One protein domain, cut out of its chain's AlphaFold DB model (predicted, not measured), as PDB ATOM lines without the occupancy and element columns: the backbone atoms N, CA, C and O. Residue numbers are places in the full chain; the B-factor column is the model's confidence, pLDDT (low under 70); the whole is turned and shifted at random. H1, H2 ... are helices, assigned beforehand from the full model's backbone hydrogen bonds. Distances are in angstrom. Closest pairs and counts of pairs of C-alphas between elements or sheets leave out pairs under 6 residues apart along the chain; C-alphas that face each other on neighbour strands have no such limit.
ATOM      1  N   LEU A   2     -50.070  34.921 -43.750       44.62
ATOM      2  CA  LEU A   2     -49.122  34.126 -42.933       44.62
ATOM      3  C   LEU A   2     -48.378  33.063 -43.771       44.62
ATOM      4  O   LEU A   2     -47.965  32.024 -43.265       44.62
ATOM      5  N   SER A   3     -48.237  33.288 -45.080       42.38
ATOM      6  CA  SER A   3     -47.880  32.224 -46.031       42.38
ATOM      7  C   SER A   3     -46.401  32.158 -46.431       42.38
ATOM      8  O   SER A   3     -46.047  31.294 -47.228       42.38
ATOM      9  N   GLN A   4     -45.523  33.030 -45.923       42.72
ATOM     10  CA  GLN A   4     -44.133  33.087 -46.413       42.72
ATOM     11  C   GLN A   4     -43.084  32.420 -45.506       42.72
ATOM     12  O   GLN A   4     -41.992  32.136 -45.979       42.72
ATOM     13  N   ASN A   5     -43.408  32.058 -44.257       46.69
ATOM     14  CA  ASN A   5     -42.423  31.468 -43.329       46.69
ATOM     15  C   ASN A   5     -42.352  29.930 -43.318       46.69
ATOM     16  O   ASN A   5     -41.463  29.368 -42.685       46.69
ATOM     17  N   ARG A   6     -43.249  29.210 -44.008       46.19
ATOM     18  CA  ARG A   6     -43.211  27.730 -44.018       46.19
ATOM     19  C   ARG A   6     -42.237  27.138 -45.038       46.19
ATOM     20  O   ARG A   6     -41.750  26.033 -44.813       46.19
ATOM     21  N   SER A   7     -41.935  27.842 -46.132       46.72
ATOM     22  CA  SER A   7     -41.134  27.289 -47.236       46.72
ATOM     23  C   SER A   7     -39.644  27.152 -46.903       46.72
ATOM     24  O   SER A   7     -39.010  26.203 -47.356       46.72
ATOM     25  N   GLN A   8     -39.079  28.025 -46.058       49.12
ATOM     26  CA  GLN A   8     -37.672  27.908 -45.643       49.12
ATOM     27  C   GLN A   8     -37.433  26.764 -44.650       49.12
ATOM     28  O   GLN A   8     -36.428  26.059 -44.762       49.12
ATOM     29  N   ALA A   9     -38.384  26.511 -43.744       50.06
ATOM     30  CA  ALA A   9     -38.300  25.418 -42.771       50.06
ATOM     31  C   ALA A   9     -38.211  24.033 -43.442       50.06
ATOM     32  O   ALA A   9     -37.630  23.105 -42.884       50.06
ATOM     33  N   THR A  10     -38.746  23.889 -44.661       54.62
ATOM     34  CA  THR A  10     -38.678  22.629 -45.418       54.62
ATOM     35  C   THR A  10     -37.277  22.353 -45.975       54.62
ATOM     36  O   THR A  10     -36.884  21.196 -46.058       54.62
ATOM     37  N   SER A  11     -36.498  23.391 -46.305       64.31
ATOM     38  CA  SER A  11     -35.126  23.234 -46.825       64.31
ATOM     39  C   SER A  11     -34.100  22.884 -45.741       64.31
ATOM     40  O   SER A  11     -33.103  22.225 -46.017       64.31
ATOM     41  N   LEU A  12     -34.372  23.284 -44.493       67.00
ATOM     42  CA  LEU A  12     -33.490  23.060 -43.344       67.00
ATOM     43  C   LEU A  12     -33.818  21.777 -42.572       67.00
ATOM     44  O   LEU A  12     -33.066  21.393 -41.684       67.00
ATOM     45  N   LYS A  13     -34.913  21.093 -42.922       63.50
ATOM     46  CA  LYS A  13     -35.357  19.840 -42.293       63.50
ATOM     47  C   LYS A  13     -34.255  18.780 -42.125       63.50
ATOM     48  O   LYS A  13     -34.221  18.177 -41.061       63.50
ATOM     49  N   PRO A  14     -33.342  18.567 -43.095       72.06
ATOM     50  CA  PRO A  14     -32.245  17.609 -42.934       72.06
ATOM     51  C   PRO A  14     -31.245  17.982 -41.829       72.06
ATOM     52  O   PRO A  14     -30.525  17.120 -41.342       72.06
ATOM     53  N   PHE A  15     -31.182  19.261 -41.453       70.25
ATOM     54  CA  PHE A  15     -30.265  19.796 -40.442       70.25
ATOM     55  C   PHE A  15     -30.964  20.080 -39.109       70.25
ATOM     56  O   PHE A  15     -30.314  20.239 -38.079       70.25
ATOM     57  N   LEU A  16     -32.293  20.150 -39.122       66.88
ATOM     58  CA  LEU A  16     -33.124  20.391 -37.956       66.88
ATOM     59  C   LEU A  16     -33.845  19.094 -37.599       66.88
ATOM     60  O   LEU A  16     -35.049  18.967 -37.807       66.88
ATOM     61  N   ASN A  17     -33.097  18.145 -37.034       62.91
ATOM     62  CA  ASN A  17     -33.591  16.817 -36.639       62.91
ATOM     63  C   ASN A  17     -34.843  16.869 -35.744       62.91
ATOM     64  O   ASN A  17     -35.603  15.910 -35.698       62.91
ATOM     65  N   HIS A  18     -35.058  18.001 -35.069       66.00
ATOM     66  CA  HIS A  18     -36.155  18.247 -34.136       66.00
ATOM     67  C   HIS A  18     -37.259  19.164 -34.703       66.00
ATOM     68  O   HIS A  18     -38.205  19.528 -34.000       66.00
ATOM     69  N   ALA A  19     -37.158  19.586 -35.971       58.53
ATOM     70  CA  ALA A  19     -38.161  20.433 -36.613       58.53
ATOM     71  C   ALA A  19     -39.444  19.642 -36.900       58.53
ATOM     72  O   ALA A  19     -39.505  18.825 -37.820       58.53
ATOM     73  N   GLY A  20     -40.493  19.949 -36.137       62.16
ATOM     74  CA  GLY A  20     -41.778  19.251 -36.185       62.16
ATOM     75  C   GLY A  20     -42.065  18.402 -34.948       62.16
ATOM     76  O   GLY A  20     -43.146  17.828 -34.877       62.16
ATOM     77  N   GLU A  21     -41.140  18.353 -33.986       69.81
ATOM     78  CA  GLU A  21     -41.406  17.786 -32.662       69.81
ATOM     79  C   GLU A  21     -42.447  18.620 -31.921       69.81
ATOM     80  O   GLU A  21     -42.530  19.846 -32.075       69.81
ATOM     81  N   THR A  22     -43.274  17.940 -31.137       79.88
ATOM     82  CA  THR A  22     -44.294  18.604 -30.333       79.88
ATOM     83  C   THR A  22     -43.635  19.443 -29.241       79.88
ATOM     84  O   THR A  22     -42.528  19.150 -28.786       79.88
ATOM     85  N   THR A  23     -44.326  20.481 -28.767       78.56
ATOM     86  CA  THR A  23     -43.843  21.305 -27.648       78.56
ATOM     87  C   THR A  23     -43.449  20.455 -26.437       78.56
ATOM     88  O   THR A  23     -42.480  20.771 -25.757       78.56
ATOM     89  N   ILE A  24     -44.174  19.360 -26.187       83.94
ATOM     90  CA  ILE A  24     -43.908  18.442 -25.075       83.94
ATOM     91  C   ILE A  24     -42.562  17.733 -25.265       83.94
ATOM     92  O   ILE A  24     -41.722  17.798 -24.374       83.94
ATOM     93  N   GLU A  25     -42.307  17.155 -26.440       81.19
ATOM     94  CA  GLU A  25     -41.030  16.487 -26.746       81.19
ATOM     95  C   GLU A  25     -39.841  17.452 -26.658       81.19
ATOM     96  O   GLU A  25     -38.770  17.092 -26.170       81.19
ATOM     97  N   GLN A  26     -40.025  18.705 -27.085       83.62
ATOM     98  CA  GLN A  26     -38.987  19.726 -26.958       83.62
ATOM     99  C   GLN A  26     -38.706  20.081 -25.496       83.62
ATOM    100  O   GLN A  26     -37.547  20.282 -25.136       83.62
ATOM    101  N   ILE A  27     -39.736  20.162 -24.652       84.81
ATOM    102  CA  ILE A  27     -39.564  20.401 -23.214       84.81
ATOM    103  C   ILE A  27     -38.823  19.224 -22.577       84.81
ATOM    104  O   ILE A  27     -37.835  19.443 -21.883       84.81
ATOM    105  N   GLU A  28     -39.232  17.991 -22.872       87.44
ATOM    106  CA  GLU A  28     -38.590  16.782 -22.345       87.44
ATOM    107  C   GLU A  28     -37.108  16.709 -22.730       87.44
ATOM    108  O   GLU A  28     -36.246  16.507 -21.872       87.44
ATOM    109  N   LYS A  29     -36.780  16.952 -24.004       85.81
ATOM    110  CA  LYS A  29     -35.390  16.927 -24.488       85.81
ATOM    111  C   LYS A  29     -34.533  18.045 -23.912       85.81
ATOM    112  O   LYS A  29     -33.338  17.850 -23.707       85.81
ATOM    113  N   ASN A  30     -35.133  19.199 -23.632       90.06
ATOM    114  CA  ASN A  30     -34.426  20.352 -23.082       90.06
ATOM    115  C   ASN A  30     -34.505  20.441 -21.553       90.06
ATOM    116  O   ASN A  30     -34.019  21.420 -20.989       90.06
ATOM    117  N   GLN A  31     -35.059  19.442 -20.860       91.81
ATOM    118  CA  GLN A  31     -35.299  19.512 -19.417       91.81
ATOM    119  C   GLN A  31     -34.030  19.838 -18.619       91.81
ATOM    120  O   GLN A  31     -34.065  20.667 -17.715       91.81
ATOM    121  N   GLN A  32     -32.885  19.250 -18.978       92.62
ATOM    122  CA  GLN A  32     -31.612  19.533 -18.303       92.62
ATOM    123  C   GLN A  32     -31.155  20.984 -18.498       92.62
ATOM    124  O   GLN A  32     -30.680  21.614 -17.554       92.62
ATOM    125  N   ALA A  33     -31.333  21.532 -19.702       93.12
ATOM    126  CA  ALA A  33     -31.035  22.934 -19.974       93.12
ATOM    127  C   ALA A  33     -31.978  23.853 -19.186       93.12
ATOM    128  O   ALA A  33     -31.534  24.850 -18.630       93.12
ATOM    129  N   ILE A  34     -33.260  23.492 -19.076       91.69
ATOM    130  CA  ILE A  34     -34.238  24.226 -18.267       91.69
ATOM    131  C   ILE A  34     -33.826  24.237 -16.790       91.69
ATOM    132  O   ILE A  34     -33.859  25.296 -16.167       91.69
ATOM    133  N   GLU A  35     -33.407  23.102 -16.227       94.88
ATOM    134  CA  GLU A  35     -32.940  23.054 -14.834       94.88
ATOM    135  C   GLU A  35     -31.678  23.894 -14.618       94.88
ATOM    136  O   GLU A  35     -31.610  24.649 -13.651       94.88
ATOM    137  N   LEU A  36     -30.719  23.860 -15.547       94.31
ATOM    138  CA  LEU A  36     -29.541  24.728 -15.489       94.31
ATOM    139  C   LEU A  36     -29.916  26.218 -15.549       94.31
ATOM    140  O   LEU A  36     -29.389  27.029 -14.795       94.31
ATOM    141  N   LEU A  37     -30.862  26.595 -16.409       91.62
ATOM    142  CA  LEU A  37     -31.338  27.978 -16.479       91.62
ATOM    143  C   LEU A  37     -32.007  28.411 -15.169       91.62
ATOM    144  O   LEU A  37     -31.824  29.548 -14.737       91.62
ATOM    145  N   LYS A  38     -32.751  27.515 -14.512       93.00
ATOM    146  CA  LYS A  38     -33.350  27.801 -13.203       93.00
ATOM    147  C   LYS A  38     -32.289  28.068 -12.138       93.00
ATOM    148  O   LYS A  38     -32.503  28.963 -11.324       93.00
ATOM    149  N   THR A  39     -31.163  27.350 -12.141       93.06
ATOM    150  CA  THR A  39     -30.092  27.617 -11.165       93.06
ATOM    151  C   THR A  39     -29.458  28.984 -11.390       93.06
ATOM    152  O   THR A  39     -29.261  29.713 -10.425       93.06
ATOM    153  N   TRP A  40     -29.231  29.384 -12.642       88.56
ATOM    154  CA  TRP A  40     -28.708  30.718 -12.965       88.56
ATOM    155  C   TRP A  40     -29.672  31.849 -12.602       88.56
ATOM    156  O   TRP A  40     -29.234  32.933 -12.235       88.56
ATOM    157  N   LEU A  41     -30.983  31.617 -12.704       85.31
ATOM    158  CA  LEU A  41     -31.991  32.601 -12.298       85.31
ATOM    159  C   LEU A  41     -32.119  32.729 -10.778       85.31
ATOM    160  O   LEU A  41     -32.480  33.795 -10.290       85.31
ATOM    161  N   ALA A  42     -31.863  31.644 -10.045       88.31
ATOM    162  CA  ALA A  42     -31.900  31.622  -8.587       88.31
ATOM    163  C   ALA A  42     -30.596  32.126  -7.942       88.31
ATOM    164  O   ALA A  42     -30.565  32.352  -6.735       88.31
ATOM    165  N   GLU A  43     -29.523  32.274  -8.719       86.88
ATOM    166  CA  GLU A  43     -28.232  32.759  -8.240       86.88
ATOM    167  C   GLU A  43     -28.316  34.239  -7.827       86.88
ATOM    168  O   GLU A  43     -28.638  35.116  -8.633       86.88
ATOM    169  N   GLU A  44     -27.989  34.533  -6.566       83.81
ATOM    170  CA  GLU A  44     -27.818  35.909  -6.103       83.81
ATOM    171  C   GLU A  44     -26.465  36.451  -6.573       83.81
ATOM    172  O   GLU A  44     -25.409  36.116  -6.039       83.81
TER     173      GLU A  44
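What this domain is: This is residues 2 to 44 of the 80 residues of an uncharacterized protein of Chamaesiphon polymorphus CCALA 037 (UniProt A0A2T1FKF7). Going along the printed part from residue 2, you meet three helices strung one after another in an open, bowed string with no common core: the short helix H1 near one end, the short H2 between, and the longer H3 at the other end. Residues 2 to 8, of which 6 to 8 belong to H1, residues 11 to 17, and residues 30 to 44, of which 31 to 42 belong to H3, stand free. The printed part has 43 residues, with three named helices in the order H1, H2, H3 and no named strand; the class is all helix. The whole is extended, a rod with a radius of gyration of the C-alphas of 15.1 A and spans of 44 by 19 by 17 A.

How they stand to each other: Begin at H1, residues 6 to 12, which touches no helix. It is apart from H2, residues 23 to 29, and a short link of 10 residues joins the two. Beyond H2 a tight link of one residue, Asn 30, leads to H3, residues 31 to 42; H2 and H3 meet only through their link. H1 and H3 are apart. In the backbones of H2 and H3 every O i to N i+4 pair is within hydrogen-bond range; in H1 it is 1 of 3, with 1 of 4 O i to N i+3 pairs.

Where its parts are: Find C-alpha 6 at (-43.211, 27.730, -44.018), where H1 begins; it runs 10.8 A to C-alpha 12. H2 runs 10.0 A from C-alpha 23 at (-43.843, 21.305, -27.648) to C-alpha 29. H3, the longest helix with 12 residues, runs 16.6 A from C-alpha 31 to C-alpha 42 at (-31.900, 31.622, -8.587).

The domain as a whole: Look to Ser 3 and Glu 44 for the two C-alphas farthest apart, 44.8 A. The printed part has no cut, and neither link is long. In this model the mean pLDDT of the printed part is 73.7; residues 2 to 13 and 16 to 21 are under 70.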